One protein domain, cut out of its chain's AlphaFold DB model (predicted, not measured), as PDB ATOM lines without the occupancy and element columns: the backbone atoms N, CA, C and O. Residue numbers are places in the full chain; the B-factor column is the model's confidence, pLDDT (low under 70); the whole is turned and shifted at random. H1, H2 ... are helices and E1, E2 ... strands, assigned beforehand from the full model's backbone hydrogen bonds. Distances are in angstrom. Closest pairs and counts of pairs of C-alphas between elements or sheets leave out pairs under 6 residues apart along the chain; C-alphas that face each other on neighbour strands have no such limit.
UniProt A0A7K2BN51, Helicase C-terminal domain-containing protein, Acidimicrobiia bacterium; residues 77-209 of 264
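What this domain is: This is residues 77 to 209 of the 264 residues of the protein "Helicase C-terminal domain-containing protein" of Acidimicrobiia bacterium (UniProt A0A7K2BN51). A small two-strand ribbon, E1 and E2, has H1 packed against it; H3 bridges from H1 to the end of the long helix H5, which H2 and H4 also touch. Long loops, residues 113 to 124 and 157 to 183, link these parts. The 133 printed residues run E1, H1, E2, H2, H3, H4, H5; the sheet, E1 beside E2, is parallel, and the class is mostly helix. The whole is compact, with a radius of gyration of the C-alphas of 15.8 A and spans of 42 by 37 by 30 A.

Where its parts are: E1, residues 79 to 81, begins at C-alpha 79 (111.698, 105.758, 99.281); E2 is residues 110 to 112. H1 is residues 89 to 100, 16.1 A; H3, residues 132 to 147, 23.9 A; H2, residues 125 to 129; H4, residues 150 to 156. H5, residues 184 to 206, spans 31.4 A, has a kink of 34 degrees near residue 200 and ends at C-alpha 206 (113.899, 84.531, 93.297).

How they stand to each other: E1 and E2 have N 80 and O 110 within hydrogen-bond range, 2.9 A. E1, H1 and E2 form a strand-helix-strand unit, two parallel strands with a helix between, its crossover right-handed. H1 touches H3, Thr 93 to Ala 143, C-alphas 4.8 A, a steep tilt of 65 degrees. H3 with residues 138 to 142 touches H5, C-alphas of Arg 142 and Cys 206 at 6.0 A. H2 touches H5, C-alphas of Asp 125 and Ala 197 at 6.3 A. H4 touches H5, C-alphas of Val 155 and Val 203 at 5.8 A, about perpendicular at 80 degrees. H3 and H4 touch only at the corner, only just, with 3 pairs within 8 A. Every O i to N i+4 pair is within range in H1 and H2; H3 has 9 of 12, H5 17 of 19, H4 1 of 3 but 3 of 4 for i+3.

The domain as a whole: The printed part has no cut. Links E2 to H2 and H4 to H5 are long. Seventeen residues are under 70 in pLDDT, among them 118 to 123 and 178 to 181.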
ATOM      1  N   LEU A  77     113.906 109.392  94.221       86.25
ATOM      2  CA  LEU A  77     113.141 109.310  95.467       86.25
ATOM      3  C   LEU A  77     113.989 108.684  96.567       86.25
ATOM      4  O   LEU A  77     114.782 107.786  96.284       86.25
ATOM      5  N   ASP A  78     113.793 109.100  97.814       87.81
ATOM      6  CA  ASP A  78     114.417 108.443  98.969       87.81
ATOM      7  C   ASP A  78     113.765 107.093  99.271       87.81
ATOM      8  O   ASP A  78     114.450 106.148  99.655       87.81
ATOM      9  N   ALA A  79     112.452 106.980  99.048       89.50
ATOM     10  CA  ALA A  79     111.698 105.758  99.281       89.50
ATOM     11  C   ALA A  79     110.568 105.557  98.264       89.50
ATOM     12  O   ALA A  79     109.994 106.515  97.747       89.50
ATOM     13  N   VAL A  80     110.218 104.295  98.019       89.81
ATOM     14  CA  VAL A  80     108.993 103.880  97.323       89.81
ATOM     15  C   VAL A  80     108.243 102.905  98.218       89.81
ATOM     16  O   VAL A  80     108.841 101.978  98.759       89.81
ATOM     17  N   VAL A  81     106.932 103.106  98.360       90.31
ATOM     18  CA  VAL A  81     106.064 102.257  99.183       90.31
ATOM     19  C   VAL A  81     105.078 101.513  98.286       90.31
ATOM     20  O   VAL A  81     104.375 102.132  97.484       90.31
ATOM     21  N   PHE A  82     105.014 100.190  98.422       87.06
ATOM     22  CA  PHE A  82     104.028  99.344  97.751       87.06
ATOM     23  C   PHE A  82     102.964  98.914  98.759       87.06
ATOM     24  O   PHE A  82     103.152  97.932  99.463       87.06
ATOM     25  N   LEU A  83     101.858  99.661  98.830       83.31
ATOM     26  CA  LEU A  83     100.721  99.322  99.703       83.31
ATOM     27  C   LEU A  83      99.924  98.112  99.196       83.31
ATOM     28  O   LEU A  83      99.281  97.428  99.978       83.31
ATOM     29  N   GLU A  84      99.973  97.854  97.890       76.31
ATOM     30  CA  GLU A  84      99.304  96.725  97.251       76.31
ATOM     31  C   GLU A  84     100.240  96.059  96.231       76.31
ATOM     32  O   GLU A  84     101.030  96.759  95.571       76.31
ATOM     33  N   PRO A  85     100.127  94.729  96.031       70.56
ATOM     34  CA  PRO A  85     100.829  94.031  94.962       70.56
ATOM     35  C   PRO A  85     100.512  94.637  93.589       70.56
ATOM     36  O   PRO A  85      99.354  94.877  93.229       70.56
ATOM     37  N   ARG A  86     101.542  94.865  92.770       72.69
ATOM     38  CA  ARG A  86     101.369  95.415  91.419       72.69
ATOM     39  C   ARG A  86     101.244  94.274  90.421       72.69
ATOM     40  O   ARG A  86     102.102  93.417  90.317       72.69
ATOM     41  N   ARG A  87     100.224  94.325  89.565       67.94
ATOM     42  CA  ARG A  87     100.019  93.296  88.526       67.94
ATOM     43  C   ARG A  87     101.100  93.284  87.436       67.94
ATOM     44  O   ARG A  87     101.172  92.324  86.677       67.94
ATOM     45  N   SER A  88     101.894  94.353  87.317       79.62
ATOM     46  CA  SER A  88     102.897  94.517  86.262       79.62
ATOM     47  C   SER A  88     104.317  94.549  86.839       79.62
ATOM     48  O   SER A  88     104.695  95.552  87.453       79.62
ATOM     49  N   PRO A  89     105.143  93.519  86.569       75.75
ATOM     50  CA  PRO A  89     106.560  93.515  86.939       75.75
ATOM     51  C   PRO A  89     107.331  94.716  86.379       75.75
ATOM     52  O   PRO A  89     108.230  95.241  87.033       75.75
ATOM     53  N   VAL A  90     106.951  95.201  85.191       79.81
ATOM     54  CA  VAL A  90     107.560  96.386  84.566       79.81
ATOM     55  C   VAL A  90     107.296  97.638  85.400       79.81
ATOM     56  O   VAL A  90     108.211  98.426  85.620       79.81
ATOM     57  N   GLN A  91     106.078  97.808  85.923       78.75
ATOM     58  CA  GLN A  91     105.750  98.950  86.785       78.75
ATOM     59  C   GLN A  91     106.489  98.886  88.126       78.75
ATOM     60  O   GLN A  91     106.946  99.920  88.609       78.75
ATOM     61  N   VAL A  92     106.654  97.689  88.705       82.94
ATOM     62  CA  VAL A  92     107.473  97.496  89.919       82.94
ATOM     63  C   VAL A  92     108.915  97.914  89.649       82.94
ATOM     64  O   VAL A  92     109.467  98.739  90.371       82.94
ATOM     65  N   THR A  93     109.487  97.408  88.558       81.81
ATOM     66  CA  THR A  93     110.855  97.688  88.101       81.81
ATOM     67  C   THR A  93     111.082  99.187  87.896       81.81
ATOM     68  O   THR A  93     112.012  99.765  88.453       81.81
ATOM     69  N   GLN A  94     110.167  99.867  87.201       80.44
ATOM     70  CA  GLN A  94     110.240 101.313  86.992       80.44
ATOM     71  C   GLN A  94     110.144 102.111  88.297       80.44
ATOM     72  O   GLN A  94     110.900 103.069  88.468       80.44
ATOM     73  N   ALA A  95     109.244 101.731  89.210       82.38
ATOM     74  CA  ALA A  95     109.069 102.409  90.492       82.38
ATOM     75  C   ALA A  95     110.310 102.246  91.382       82.38
ATOM     76  O   ALA A  95     110.877 103.240  91.834       82.38
ATOM     77  N   VAL A  96     110.803 101.015  91.541       85.62
ATOM     78  CA  VAL A  96     112.051 100.720  92.263       85.62
ATOM     79  C   VAL A  96     113.233 101.469  91.642       85.62
ATOM     80  O   VAL A  96     114.029 102.073  92.360       85.62
ATOM     81  N   GLY A  97     113.305 101.537  90.312       83.19
ATOM     82  CA  GLY A  97     114.323 102.303  89.597       83.19
ATOM     83  C   GLY A  97     114.360 103.788  89.980       83.19
ATOM     84  O   GLY A  97     115.441 104.376  90.005       83.19
ATOM     85  N   ARG A  98     113.228 104.409  90.348       82.94
ATOM     86  CA  ARG A  98     113.204 105.799  90.857       82.94
ATOM     87  C   ARG A  98     113.847 105.917  92.240       82.94
ATOM     88  O   ARG A  98     114.577 106.880  92.479       82.94
ATOM     89  N   ALA A  99     113.653 104.924  93.109       86.00
ATOM     90  CA  ALA A  99     114.317 104.842  94.409       86.00
ATOM     91  C   ALA A  99     115.791 104.414  94.313       86.00
ATOM     92  O   ALA A  99     116.567 104.725  95.206       86.00
ATOM     93  N   MET A 100     116.234 103.751  93.245       81.44
ATOM     94  CA  MET A 100     117.644 103.358  93.097       81.44
ATOM     95  C   MET A 100     118.536 104.432  92.464       81.44
ATOM     96  O   MET A 100     119.762 104.350  92.546       81.44
ATOM     97  N   ARG A 101     117.952 105.467  91.844       83.06
ATOM     98  CA  ARG A 101     118.723 106.571  91.254       83.06
ATOM     99  C   ARG A 101     119.577 107.275  92.307       83.06
ATOM    100  O   ARG A 101     119.086 107.641  93.380       83.06
ATOM    101  N   LYS A 102     120.850 107.493  91.962       84.06
ATOM    102  CA  LYS A 102     121.788 108.301  92.748       84.06
ATOM    103  C   LYS A 102     121.341 109.762  92.734       84.06
ATOM    104  O   LYS A 102     120.971 110.282  91.685       84.06
ATOM    105  N   ALA A 103     121.410 110.401  93.893       83.81
ATOM    106  CA  ALA A 103     121.099 111.811  94.082       83.81
ATOM    107  C   ALA A 103     122.040 112.408  95.130       83.81
ATOM    108  O   ALA A 103     122.610 111.683  95.950       83.81
ATOM    109  N   GLU A 104     122.228 113.723  95.104       81.69
ATOM    110  CA  GLU A 104     123.113 114.396  96.049       81.69
ATOM    111  C   GLU A 104     122.586 114.280  97.492       81.69
ATOM    112  O   GLU A 104     121.433 114.603  97.783       81.69
ATOM    113  N   GLY A 105     123.444 113.835  98.414       79.38
ATOM    114  CA  GLY A 105     123.093 113.635  99.825       79.38
ATOM    115  C   GLY A 105     122.308 112.353 100.117       79.38
ATOM    116  O   GLY A 105     122.008 112.083 101.277       79.38
ATOM    117  N   LYS A 106     122.010 111.540  99.097       85.38
ATOM    118  CA  LYS A 106     121.311 110.268  99.259       85.38
ATOM    119  C   LYS A 106     122.294 109.121  99.476       85.38
ATOM    120  O   LYS A 106     123.051 108.765  98.573       85.38
ATOM    121  N   ASN A 107     122.228 108.513 100.658       83.81
ATOM    122  CA  ASN A 107     123.040 107.344 101.014       83.81
ATOM    123  C   ASN A 107     122.345 106.022 100.664       83.81
ATOM    124  O   ASN A 107     122.994 105.083 100.212       83.81
ATOM    125  N   PHE A 108     121.022 105.965 100.846       85.88
ATOM    126  CA  PHE A 108     120.208 104.769 100.643       85.88
ATOM    127  C   PHE A 108     118.913 105.121  99.908       85.88
ATOM    128  O   PHE A 108     118.404 106.232 100.029       85.88
ATOM    129  N   GLY A 109     118.403 104.173  99.124       88.44
ATOM    130  CA  GLY A 109     117.053 104.204  98.573       88.44
ATOM    131  C   GLY A 109     116.243 103.074  99.190       88.44
ATOM    132  O   GLY A 109     116.694 101.931  99.170       88.44
ATOM    133  N   TYR A 110     115.079 103.386  99.747       90.56
ATOM    134  CA  TYR A 110     114.249 102.421 100.459       90.56
ATOM    135  C   TYR A 110     113.104 101.916  99.581       90.56
ATOM    136  O   TYR A 110     112.464 102.677  98.855       90.56
ATOM    137  N   VAL A 111     112.814 100.622  99.678       90.44
ATOM    138  CA  VAL A 111     111.575 100.042  99.160       90.44
ATOM    139  C   VAL A 111     110.828  99.449 100.342       90.44
ATOM    140  O   VAL A 111     111.344  98.557 101.009       90.44
ATOM    141  N   VAL A 112     109.644  99.982 100.628       91.12
ATOM    142  CA  VAL A 112     108.839  99.606 101.793       91.12
ATOM    143  C   VAL A 112     107.624  98.821 101.320       91.12
ATOM    144  O   VAL A 112     106.890  99.271 100.439       91.12
ATOM    145  N   ILE A 113     107.421  97.647 101.907       89.06
ATOM    146  CA  ILE A 113     106.322  96.739 101.579       89.06
ATOM    147  C   ILE A 113     105.665  96.355 102.904       89.06
ATOM    148  O   ILE A 113     106.249  95.570 103.654       89.06
ATOM    149  N   PRO A 114     104.504  96.935 103.247       86.88
ATOM    150  CA  PRO A 114     103.725  96.471 104.382       86.88
ATOM    151  C   PRO A 114     103.249  95.044 104.116       86.88
ATOM    152  O   PRO A 114     102.736  94.751 103.039       86.88
ATOM    153  N   VAL A 115     103.425  94.165 105.097       82.50
ATOM    154  CA  VAL A 115     102.979  92.773 105.024       82.50
ATOM    155  C   VAL A 115     102.153  92.485 106.262       82.50
ATOM    156  O   VAL A 115     102.610  92.725 107.381       82.50
ATOM    157  N   ILE A 116     100.937  91.984 106.059       79.12
ATOM    158  CA  ILE A 116     100.052  91.600 107.150       79.12
ATOM    159  C   ILE A 116     100.306  90.126 107.442       79.12
ATOM    160  O   ILE A 116     100.158  89.266 106.577       79.12
ATOM    161  N   VAL A 117     100.712  89.830 108.674       74.94
ATOM    162  CA  VAL A 117     100.886  88.454 109.144       74.94
ATOM    163  C   VAL A 117      99.714  88.143 110.072       74.94
ATOM    164  O   VAL A 117      99.659  88.716 111.160       74.94
ATOM    165  N   PRO A 118      98.751  87.299 109.661       68.94
ATOM    166  CA  PRO A 118      97.611  86.968 110.506       68.94
ATOM    167  C   PRO A 118      98.072  86.240 111.774       68.94
ATOM    168  O   PRO A 118      98.838  85.276 111.716       68.94
ATOM    169  N   GLU A 119      97.593  86.690 112.934       62.94
ATOM    170  CA  GLU A 119      97.795  85.978 114.194       62.94
ATOM    171  C   GLU A 119      96.822  84.796 114.308       62.94
ATOM    172  O   GLU A 119      95.660  84.874 113.909       62.94
ATOM    173  N   GLY A 120      97.289  83.678 114.868       57.53
ATOM    174  CA  GLY A 120      96.422  82.558 115.252       57.53
ATOM    175  C   GLY A 120      95.947  81.642 114.121       57.53
ATOM    176  O   GLY A 120      95.230  80.681 114.391       57.53
ATOM    177  N   SER A 121      96.357  81.865 112.874       51.41
ATOM    178  CA  SER A 121      96.159  80.858 111.834       51.41
ATOM    179  C   SER A 121      97.106  79.684 112.086       51.41
ATOM    180  O   SER A 121      98.298  79.907 112.283       51.41
ATOM    181  N   GLU A 122      96.628  78.441 111.991       58.62
ATOM    182  CA  GLU A 122      97.464  77.219 111.958       58.62
ATOM    183  C   GLU A 122      98.465  77.182 110.780       58.62
ATOM    184  O   GLU A 122      99.099  76.162 110.520       58.62
ATOM    185  N   MET A 123      98.611  78.298 110.065       64.06
ATOM    186  CA  MET A 123      99.511  78.469 108.949       64.06
ATOM    187  C   MET A 123     100.962  78.364 109.406       64.06
ATOM    188  O   MET A 123     101.458  79.085 110.281       64.06
ATOM    189  N   THR A 124     101.652  77.451 108.752       73.62
ATOM    190  CA  THR A 124     103.099  77.323 108.766       73.62
ATOM    191  C   THR A 124     103.757  78.568 108.168       73.62
ATOM    192  O   THR A 124     103.150  79.326 107.410       73.62
ATOM    193  N   ASP A 125     105.046  78.763 108.453       75.31
ATOM    194  CA  ASP A 125     105.824  79.855 107.849       75.31
ATOM    195  C   ASP A 125     105.812  79.815 106.323       75.31
ATOM    196  O   ASP A 125     105.762  80.854 105.674       75.31
ATOM    197  N   ALA A 126     105.794  78.615 105.743       71.88
ATOM    198  CA  ALA A 126     105.687  78.445 104.302       71.88
ATOM    199  C   ALA A 126     104.366  79.008 103.757       71.88
ATOM    200  O   ALA A 126     104.379  79.727 102.763       71.88
ATOM    201  N   GLU A 127     103.246  78.742 104.429       74.56
ATOM    202  CA  GLU A 127     101.924  79.224 104.013       74.56
ATOM    203  C   GLU A 127     101.788  80.743 104.164       74.56
ATOM    204  O   GLU A 127     101.170  81.390 103.319       74.56
ATOM    205  N   VAL A 128     102.406  81.334 105.193       75.62
ATOM    206  CA  VAL A 128     102.484  82.797 105.339       75.62
ATOM    207  C   VAL A 128     103.261  83.410 104.171       75.62
ATOM    208  O   VAL A 128     102.813  84.393 103.583       75.62
ATOM    209  N   LEU A 129     104.388  82.815 103.782       77.69
ATOM    210  CA  LEU A 129     105.230  83.308 102.685       77.69
ATOM    211  C   LEU A 129     104.658  83.071 101.281       77.69
ATOM    212  O   LEU A 129     105.068  83.745 100.332       77.69
ATOM    213  N   ASP A 130     103.723  82.133 101.151       76.12
ATOM    214  CA  ASP A 130     102.978  81.860  99.918       76.12
ATOM    215  C   ASP A 130     101.691  82.698  99.809       76.12
ATOM    216  O   ASP A 130     100.974  82.630  98.806       76.12
ATOM    217  N   SER A 131     101.401  83.527 100.819       75.00
ATOM    218  CA  SER A 131     100.268  84.448 100.799       75.00
ATOM    219  C   SER A 131     100.405  85.529  99.718       75.00
ATOM    220  O   SER A 131     101.491  85.845  99.215       75.00
ATOM    221  N   SER A 132      99.274  86.148  99.368       69.44
ATOM    222  CA  SER A 132      99.225  87.254  98.404       69.44
ATOM    223  C   SER A 132     100.113  88.435  98.789       69.44
ATOM    224  O   SER A 132     100.613  89.126  97.900       69.44
ATOM    225  N   ASP A 133     100.332  88.649 100.084       76.25
ATOM    226  CA  ASP A 133     101.051  89.811 100.602       76.25
ATOM    227  C   ASP A 133     102.563  89.648 100.395       76.25
ATOM    228  O   ASP A 133     103.248  90.579  99.967       76.25
ATOM    229  N   PHE A 134     103.081  88.426 100.557       82.69
ATOM    230  CA  PHE A 134     104.482  88.111 100.266       82.69
ATOM    231  C   PHE A 134     104.794  88.037  98.771       82.69
ATOM    232  O   PHE A 134     105.938  88.257  98.366       82.69
ATOM    233  N   LYS A 135     103.790  87.833  97.910       81.94
ATOM    234  CA  LYS A 135     103.994  87.904  96.456       81.94
ATOM    235  C   LYS A 135     104.579  89.254  96.022       81.94
ATOM    236  O   LYS A 135     105.462  89.276  95.160       81.94
ATOM    237  N   ALA A 136     104.140  90.356  96.639       82.81
ATOM    238  CA  ALA A 136     104.686  91.688  96.375       82.81
ATOM    239  C   ALA A 136     106.174  91.784  96.747       82.81
ATOM    240  O   ALA A 136     106.959  92.371  96.000       82.81
ATOM    241  N   VAL A 137     106.578  91.152  97.855       87.12
ATOM    242  CA  VAL A 137     107.984  91.063  98.277       87.12
ATOM    243  C   VAL A 137     108.815  90.382  97.193       87.12
ATOM    244  O   VAL A 137     109.803  90.950  96.727       87.12
ATOM    245  N   TRP A 138     108.381  89.217  96.708       86.94
ATOM    246  CA  TRP A 138     109.104  88.477  95.669       86.94
ATOM    247  C   TRP A 138     109.172  89.228  94.335       86.94
ATOM    248  O   TRP A 138     110.190  89.191  93.645       86.94
ATOM    249  N   GLU A 139     108.113  89.944  93.956       85.00
ATOM    250  CA  GLU A 139     108.114  90.796  92.762       85.00
ATOM    251  C   GLU A 139     109.128  91.939  92.862       85.00
ATOM    252  O   GLU A 139     109.850  92.193  91.896       85.00
ATOM    253  N   VAL A 140     109.239  92.581  94.028       86.44
ATOM    254  CA  VAL A 140     110.237  93.630  94.270       86.44
ATOM    255  C   VAL A 140     111.655  93.068  94.259       86.44
ATOM    256  O   VAL A 140     112.525  93.661  93.622       86.44
ATOM    257  N   VAL A 141     111.905  91.922  94.899       86.81
ATOM    258  CA  VAL A 141     113.228  91.272  94.874       86.81
ATOM    259  C   VAL A 141     113.639  90.952  93.436       86.81
ATOM    260  O   VAL A 141     114.745  91.298  93.022       86.81
ATOM    261  N   ARG A 142     112.737  90.373  92.633       83.31
ATOM    262  CA  ARG A 142     112.987  90.106  91.205       83.31
ATOM    263  C   ARG A 142     113.227  91.385  90.398       83.31
ATOM    264  O   ARG A 142     114.095  91.401  89.528       83.31
ATOM    265  N   ALA A 143     112.503  92.462  90.695       81.94
ATOM    266  CA  ALA A 143     112.696  93.756  90.044       81.94
ATOM    267  C   ALA A 143     114.065  94.372  90.374       81.94
ATOM    268  O   ALA A 143     114.780  94.796  89.465       81.94
ATOM    269  N   LEU A 144     114.471  94.360  91.649       83.00
ATOM    270  CA  LEU A 144     115.810  94.777  92.084       83.00
ATOM    271  C   LEU A 144     116.894  93.955  91.378       83.00
ATOM    272  O   LEU A 144     117.878  94.511  90.892       83.00
ATOM    273  N   ARG A 145     116.671  92.642  91.260       80.69
ATOM    274  CA  ARG A 145     117.591  91.696  90.625       80.69
ATOM    275  C   ARG A 145     117.842  92.025  89.155       80.69
ATOM    276  O   ARG A 145     118.969  91.956  88.685       80.69
ATOM    277  N   SER A 146     116.805  92.464  88.440       76.75
ATOM    278  CA  SER A 146     116.925  92.877  87.035       76.75
ATOM    279  C   SER A 146     117.763  94.148  86.822       76.75
ATOM    280  O   SER A 146     118.193  94.421  85.702       76.75
ATOM    281  N   HIS A 147     117.988  94.928  87.884       73.69
ATOM    282  CA  HIS A 147     118.686  96.210  87.830       73.69
ATOM    283  C   HIS A 147     120.106  96.186  88.402       73.69
ATOM    284  O   HIS A 147     120.893  97.074  88.065       73.69
ATOM    285  N   ASP A 148     120.443  95.225  89.263       75.00
ATOM    286  CA  ASP A 148     121.724  95.198  89.969       75.00
ATOM    287  C   ASP A 148     122.219  93.757  90.143       75.00
ATOM    288  O   ASP A 148     121.657  92.988  90.907       75.00
ATOM    289  N   GLU A 149     123.314  93.381  89.480       72.81
ATOM    290  CA  GLU A 149     123.879  92.023  89.577       72.81
ATOM    291  C   GLU A 149     124.372  91.680  90.993       72.81
ATOM    292  O   GLU A 149     124.462  90.509  91.355       72.81
ATOM    293  N   ARG A 150     124.653  92.671  91.854       73.44
ATOM    294  CA  ARG A 150     124.942  92.406  93.279       73.44
ATOM    295  C   ARG A 150     123.744  91.774  93.972       73.44
ATOM    296  O   ARG A 150     123.905  91.024  94.937       73.44
ATOM    297  N   VAL A 151     122.560  92.060  93.429       77.19
ATOM    298  CA  VAL A 151     121.296  91.507  93.861       77.19
ATOM    299  C   VAL A 151     121.168  90.007  93.465       77.19
ATOM    300  O   VAL A 151     120.273  89.297  93.907       77.19
ATOM    301  N   ASP A 152     122.110  89.443  92.720       75.62
ATOM    302  CA  ASP A 152     122.171  87.988  92.542       75.62
ATOM    303  C   ASP A 152     122.898  87.309  93.705       75.62
ATOM    304  O   ASP A 152     122.504  86.228  94.143       75.62
ATOM    305  N   TYR A 153     123.950  87.936  94.235       75.06
ATOM    306  CA  TYR A 153     124.819  87.305  95.230       75.06
ATOM    307  C   TYR A 153     124.118  87.107  96.577       75.06
ATOM    308  O   TYR A 153     124.171  86.012  97.120       75.06
ATOM    309  N   TRP A 154     123.415  88.117  97.094       78.62
ATOM    310  CA  TRP A 154     122.628  87.988  98.336       78.62
ATOM    311  C   TRP A 154     121.455  87.001  98.222       78.62
ATOM    312  O   TRP A 154     121.157  86.321  99.194       78.62
ATOM    313  N   VAL A 155     120.800  86.892  97.055       79.38
ATOM    314  CA  VAL A 155     119.698  85.930  96.866       79.38
ATOM    315  C   VAL A 155     120.224  84.499  96.875       79.38
ATOM    316  O   VAL A 155     119.534  83.613  97.363       79.38
ATOM    317  N   ASN A 156     121.417  84.255  96.326       73.56
ATOM    318  CA  ASN A 156     121.942  82.901  96.137       73.56
ATOM    319  C   ASN A 156     122.969  82.460  97.197       73.56
ATOM    320  O   ASN A 156     123.271  81.267  97.267       73.56
ATOM    321  N   ASP A 157     123.515  83.372  98.005       73.75
ATOM    322  CA  ASP A 157     124.463  83.054  99.077       73.75
ATOM    323  C   ASP A 157     123.909  83.473 100.450       73.75
ATOM    324  O   ASP A 157     123.957  84.655 100.799       73.75
ATOM    325  N   PRO A 158     123.450  82.516 101.278       65.69
ATOM    326  CA  PRO A 158     122.876  82.810 102.591       65.69
ATOM    327  C   PRO A 158     123.894  83.374 103.596       65.69
ATOM    328  O   PRO A 158     123.513  83.798 104.683       65.69
ATOM    329  N   ARG A 159     125.198  83.375 103.276       67.75
ATOM    330  CA  ARG A 159     126.244  83.973 104.122       67.75
ATOM    331  C   ARG A 159     126.372  85.480 103.909       67.75
ATOM    332  O   ARG A 159     127.006  86.154 104.719       67.75
ATOM    333  N   VAL A 160     125.832  86.005 102.811       72.88
ATOM    334  CA  VAL A 160     125.849  87.438 102.517       72.88
ATOM    335  C   VAL A 160     124.709  88.098 103.283       72.88
ATOM    336  O   VAL A 160     123.570  87.644 103.231       72.88
ATOM    337  N   ALA A 161     125.016  89.183 103.997       72.00
ATOM    338  CA  ALA A 161     124.004  89.931 104.730       72.00
ATOM    339  C   ALA A 161     122.903  90.420 103.776       72.00
ATOM    340  O   ALA A 161     123.183  91.101 102.785       72.00
ATOM    341  N   SER A 162     121.656  90.069 104.089       75.69
ATOM    342  CA  SER A 162     120.504  90.488 103.300       75.69
ATOM    343  C   SER A 162     120.268  91.998 103.462       75.69
ATOM    344  O   SER A 162     120.205  92.478 104.594       75.69
ATOM    345  N   PRO A 163     120.098  92.771 102.372       77.50
ATOM    346  CA  PRO A 163     119.600  94.143 102.427       77.50
ATOM    347  C   PRO A 163     118.124  94.257 102.852       77.50
ATOM    348  O   PRO A 163     117.641  95.378 103.013       77.50
ATOM    349  N   ILE A 164     117.387  93.148 103.008       84.44
ATOM    350  CA  ILE A 164     116.011  93.175 103.523       84.44
ATOM    351  C   ILE A 164     116.052  93.345 105.039       84.44
ATOM    352  O   ILE A 164     116.617  92.520 105.750       84.44
ATOM    353  N   ILE A 165     115.394  94.395 105.518       87.62
ATOM    354  CA  ILE A 165     115.203  94.668 106.940       87.62
ATOM    355  C   ILE A 165     113.734  94.411 107.261       87.62
ATOM    356  O   ILE A 165     112.856  95.060 106.692       87.62
ATOM    357  N   ILE A 166     113.468  93.474 108.171       86.75
ATOM    358  CA  ILE A 166     112.116  93.213 108.672       86.75
ATOM    359  C   ILE A 166     111.904  94.063 109.920       86.75
ATOM    360  O   ILE A 166     112.586  93.891 110.930       86.75
ATOM    361  N   GLN A 167     110.957  94.995 109.846       86.31
ATOM    362  CA  GLN A 167     110.633  95.883 110.954       86.31
ATOM    363  C   GLN A 167     109.234  95.554 111.489       86.31
ATOM    364  O   GLN A 167     108.263  95.707 110.748       86.31
ATOM    365  N   PRO A 168     109.101  95.101 112.750       81.56
ATOM    366  CA  PRO A 168     107.794  94.853 113.344       81.56
ATOM    367  C   PRO A 168     107.082  96.184 113.627       81.56
ATOM    368  O   PRO A 168     107.743  97.230 113.717       81.56
ATOM    369  N   PRO A 169     105.758  96.155 113.857       78.88
ATOM    370  CA  PRO A 169     105.044  97.332 114.326       78.88
ATOM    371  C   PRO A 169     105.616  97.843 115.655       78.88
ATOM    372  O   PRO A 169     106.366  97.157 116.376       78.88
ATOM    373  N   ARG A 170     105.283  99.095 115.974       79.12
ATOM    374  CA  ARG A 170     105.605  99.665 117.284       79.12
ATOM    375  C   ARG A 170     104.790  98.932 118.356       79.12
ATOM    376  O   ARG A 170     103.639  98.611 118.091       79.12
ATOM    377  N   PRO A 171     105.377  98.640 119.528       74.25
ATOM    378  CA  PRO A 171     104.719  97.824 120.548       74.25
ATOM    379  C   PRO A 171     103.481  98.488 121.165       74.25
ATOM    380  O   PRO A 171     102.655  97.787 121.737       74.25
ATOM    381  N   ASP A 172     103.375  99.809 121.042       70.81
ATOM    382  CA  ASP A 172     102.336 100.676 121.590       70.81
ATOM    383  C   ASP A 172     101.409 101.255 120.508       70.81
ATOM    384  O   ASP A 172     100.750 102.260 120.755       70.81
ATOM    385  N   ASP A 173     101.382 100.673 119.302       74.06
ATOM    386  CA  ASP A 173     100.522 101.136 118.209       74.06
ATOM    387  C   ASP A 173      99.097 100.570 118.358       74.06
ATOM    388  O   ASP A 173      98.881  99.396 118.049       74.06
ATOM    389  N   PRO A 174      98.109 101.363 118.821       66.94
ATOM    390  CA  PRO A 174      96.776 100.852 119.127       66.94
ATOM    391  C   PRO A 174      95.955 100.529 117.872       66.94
ATOM    392  O   PRO A 174      94.950  99.830 117.973       66.94
ATOM    393  N   GLU A 175      96.348 101.036 116.697       71.44
ATOM    394  CA  GLU A 175      95.671 100.726 115.432       71.44
ATOM    395  C   GLU A 175      96.070  99.343 114.911       71.44
ATOM    396  O   GLU A 175      95.258  98.647 114.303       71.44
ATOM    397  N   ILE A 176      97.319  98.942 115.163       72.19
ATOM    398  CA  ILE A 176      97.871  97.665 114.701       72.19
ATOM    399  C   ILE A 176      97.754  96.587 115.785       72.19
ATOM    400  O   ILE A 176      97.594  95.412 115.462       72.19
ATOM    401  N   ILE A 177      97.819  96.975 117.062       73.62
ATOM    402  CA  ILE A 177      97.834  96.070 118.218       73.62
ATOM    403  C   ILE A 177      96.648  96.400 119.144       73.62
ATOM    404  O   ILE A 177      96.818  96.993 120.210       73.62
ATOM    405  N   PRO A 178      95.415  96.044 118.735       65.00
ATOM    406  CA  PRO A 178      94.201  96.441 119.449       65.00
ATOM    407  C   PRO A 178      94.037  95.764 120.823       65.00
ATOM    408  O   PRO A 178      93.372  96.324 121.694       65.00
ATOM    409  N   ASP A 179      94.660  94.598 121.040       68.38
ATOM    410  CA  ASP A 179      94.497  93.779 122.253       68.38
ATOM    411  C   ASP A 179      95.564  94.023 123.351       68.38
ATOM    412  O   ASP A 179      95.568  93.330 124.373       68.38
ATOM    413  N   GLY A 180      96.455  95.016 123.198       66.44
ATOM    414  CA  GLY A 180      97.428  95.422 124.230       66.44
ATOM    415  C   GLY A 180      98.868  95.578 123.728       66.44
ATOM    416  O   GLY A 180      99.109  95.701 122.538       66.44
ATOM    417  N   GLU A 181      99.853  95.598 124.632       68.50
ATOM    418  CA  GLU A 181     101.270  95.735 124.252       68.50
ATOM    419  C   GLU A 181     101.852  94.428 123.696       68.50
ATOM    420  O   GLU A 181     101.792  93.365 124.328       68.50
ATOM    421  N   LEU A 182     102.528  94.511 122.550       71.69
ATOM    422  CA  LEU A 182     103.292  93.386 122.017       71.69
ATOM    423  C   LEU A 182     104.623  93.252 122.764       71.69
ATOM    424  O   LEU A 182     105.545  94.048 122.580       71.69
ATOM    425  N   SER A 183     104.733  92.214 123.599       78.38
ATOM    426  CA  SER A 183     105.934  91.989 124.412       78.38
ATOM    427  C   SER A 183     107.209  91.918 123.562       78.38
ATOM    428  O   SER A 183     107.247  91.253 122.523       78.38
ATOM    429  N   GLU A 184     108.296  92.531 124.036       80.62
ATOM    430  CA  GLU A 184     109.571  92.594 123.302       80.62
ATOM    431  C   GLU A 184     110.117  91.203 122.933       80.62
ATOM    432  O   GLU A 184     110.680  90.988 121.860       80.62
ATOM    433  N   GLN A 185     109.892  90.213 123.798       78.00
ATOM    434  CA  GLN A 185     110.292  88.829 123.547       78.00
ATOM    435  C   GLN A 185     109.526  88.204 122.377       78.00
ATOM    436  O   GLN A 185     110.116  87.468 121.587       78.00
ATOM    437  N   LEU A 186     108.223  88.476 122.265       74.94
ATOM    438  CA  LEU A 186     107.413  87.995 121.151       74.94
ATOM    439  C   LEU A 186     107.799  88.715 119.854       74.94
ATOM    440  O   LEU A 186     107.972  88.046 118.839       74.94
ATOM    441  N   ARG A 187     108.066  90.030 119.907       79.50
ATOM    442  CA  ARG A 187     108.577  90.818 118.764       79.50
ATOM    443  C   ARG A 187     109.836  90.200 118.178       79.50
ATOM    444  O   ARG A 187     109.877  89.886 116.993       79.50
ATOM    445  N   LEU A 188     110.843  89.969 119.020       81.06
ATOM    446  CA  LEU A 188     112.120  89.394 118.593       81.06
ATOM    447  C   LEU A 188     111.964  87.972 118.043       81.06
ATOM    448  O   LEU A 188     112.654  87.606 117.093       81.06
ATOM    449  N   LYS A 189     111.060  87.168 118.617       80.88
ATOM    450  CA  LYS A 189     110.752  85.827 118.100       80.88
ATOM    451  C   LYS A 189     110.112  85.885 116.716       80.88
ATOM    452  O   LYS A 189     110.533  85.131 115.846       80.88
ATOM    453  N   VAL A 190     109.131  86.767 116.515       78.06
ATOM    454  CA  VAL A 190     108.454  86.946 115.222       78.06
ATOM    455  C   VAL A 190     109.437  87.442 114.165       78.06
ATOM    456  O   VAL A 190     109.479  86.865 113.084       78.06
ATOM    457  N   ILE A 191     110.277  88.431 114.493       82.94
ATOM    458  CA  ILE A 191     111.316  88.929 113.581       82.94
ATOM    459  C   ILE A 191     112.221  87.786 113.127       82.94
ATOM    460  O   ILE A 191     112.300  87.526 111.934       82.94
ATOM    461  N   ARG A 192     112.851  87.065 114.065       82.81
ATOM    462  CA  ARG A 192     113.795  85.990 113.719       82.81
ATOM    463  C   ARG A 192     113.138  84.892 112.893       82.81
ATOM    464  O   ARG A 192     113.700  84.445 111.903       82.81
ATOM    465  N   ARG A 193     111.921  84.495 113.278       82.69
ATOM    466  CA  ARG A 193     111.132  83.499 112.550       82.69
ATOM    467  C   ARG A 193     110.897  83.931 111.101       82.69
ATOM    468  O   ARG A 193     111.106  83.136 110.193       82.69
ATOM    469  N   LEU A 194     110.500  85.185 110.882       82.75
ATOM    470  CA  LEU A 194     110.277  85.718 109.540       82.75
ATOM    471  C   LEU A 194     111.588  85.902 108.764       82.75
ATOM    472  O   LEU A 194     111.608  85.620 107.572       82.75
ATOM    473  N   GLU A 195     112.676  86.328 109.409       84.12
ATOM    474  CA  GLU A 195     114.001  86.443 108.783       84.12
ATOM    475  C   GLU A 195     114.478  85.088 108.249       84.12
ATOM    476  O   GLU A 195     114.830  84.983 107.072       84.12
ATOM    477  N   ASP A 196     114.413  84.042 109.077       80.06
ATOM    478  CA  ASP A 196     114.804  82.679 108.704       80.06
ATOM    479  C   ASP A 196     113.922  82.129 107.573       80.06
ATOM    480  O   ASP A 196     114.407  81.514 106.612       80.06
ATOM    481  N   ALA A 197     112.614  82.375 107.661       82.06
ATOM    482  CA  ALA A 197     111.656  81.920 106.667       82.06
ATOM    483  C   ALA A 197     111.868  82.635 105.317       82.06
ATOM    484  O   ALA A 197     111.950  81.980 104.274       82.06
ATOM    485  N   VAL A 198     112.032  83.964 105.327       83.12
ATOM    486  CA  VAL A 198     112.322  84.763 104.125       83.12
ATOM    487  C   VAL A 198     113.651  84.339 103.510       83.12
ATOM    488  O   VAL A 198     113.695  84.100 102.305       83.12
ATOM    489  N   ALA A 199     114.711  84.176 104.306       79.50
ATOM    490  CA  ALA A 199     116.017  83.729 103.819       79.50
ATOM    491  C   ALA A 199     115.955  82.335 103.170       79.50
ATOM    492  O   ALA A 199     116.622  82.080 102.168       79.50
ATOM    493  N   SER A 200     115.116  81.441 103.692       79.19
ATOM    494  CA  SER A 200     114.931  80.100 103.124       79.19
ATOM    495  C   SER A 200     114.122  80.116 101.821       79.19
ATOM    496  O   SER A 200     114.399  79.346 100.898       79.19
ATOM    497  N   LYS A 201     113.116  80.992 101.730       83.19
ATOM    498  CA  LYS A 201     112.174  81.050 100.603       83.19
ATOM    499  C   LYS A 201     112.658  81.940  99.456       83.19
ATOM    500  O   LYS A 201     112.369  81.636  98.302       83.19
ATOM    501  N   ILE A 202     113.457  82.975  99.728       84.00
ATOM    502  CA  ILE A 202     113.965  83.904  98.704       84.00
ATOM    503  C   ILE A 202     114.768  83.180  97.615       84.00
ATOM    504  O   ILE A 202     114.626  83.492  96.434       84.00
ATOM    505  N   VAL A 203     115.536  82.150  97.983       78.38
ATOM    506  CA  VAL A 203     116.275  81.302  97.033       78.38
ATOM    507  C   VAL A 203     115.312  80.527  96.131       78.38
ATOM    508  O   VAL A 203     115.559  80.380  94.938       78.38
ATOM    509  N   GLN A 204     114.205  80.029  96.684       79.19
ATOM    510  CA  GLN A 204     113.220  79.242  95.939       79.19
ATOM    511  C   GLN A 204     112.414  80.118  94.969       79.19
ATOM    512  O   GLN A 204     112.183  79.714  93.832       79.19
ATOM    513  N   GLU A 205     112.027  81.319  95.408       83.12
ATOM    514  CA  GLU A 205     111.140  82.229  94.669       83.12
ATOM    515  C   GLU A 205     111.869  83.175  93.705       83.12
ATOM    516  O   GLU A 205     111.297  83.635  92.708       83.12
ATOM    517  N   CYS A 206     113.119  83.522  94.020       81.56
ATOM    518  CA  CYS A 206     113.899  84.531  93.297       81.56
ATOM    519  C   CYS A 206     115.271  84.026  92.823       81.56
ATOM    520  O   CYS A 206     115.895  84.680  91.977       81.56
ATOM    521  N   GLY A 207     115.744  82.892  93.347       71.38
ATOM    522  CA  GLY A 207     116.997  82.267  92.938       71.38
ATOM    523  C   GLY A 207     116.909  81.645  91.548       71.38
ATOM    524  O   GLY A 207     115.836  81.361  91.015       71.38
ATOM    525  N   ASP A 208     118.068  81.460  90.928       66.69
ATOM    526  CA  ASP A 208     118.156  81.035  89.536       66.69
ATOM    527  C   ASP A 208     118.789  79.650  89.422       66.69
ATOM    528  O   ASP A 208     119.995  79.471  89.613       66.69
ATOM    529  N   ARG A 209     117.983  78.644  89.063       52.59
ATOM    530  CA  ARG A 209     118.485  77.284  88.797       52.59
ATOM    531  C   ARG A 209     119.472  77.238  87.619       52.59
ATOM    532  O   ARG A 209     120.242  76.283  87.537       52.59
TER     533      ARG A 209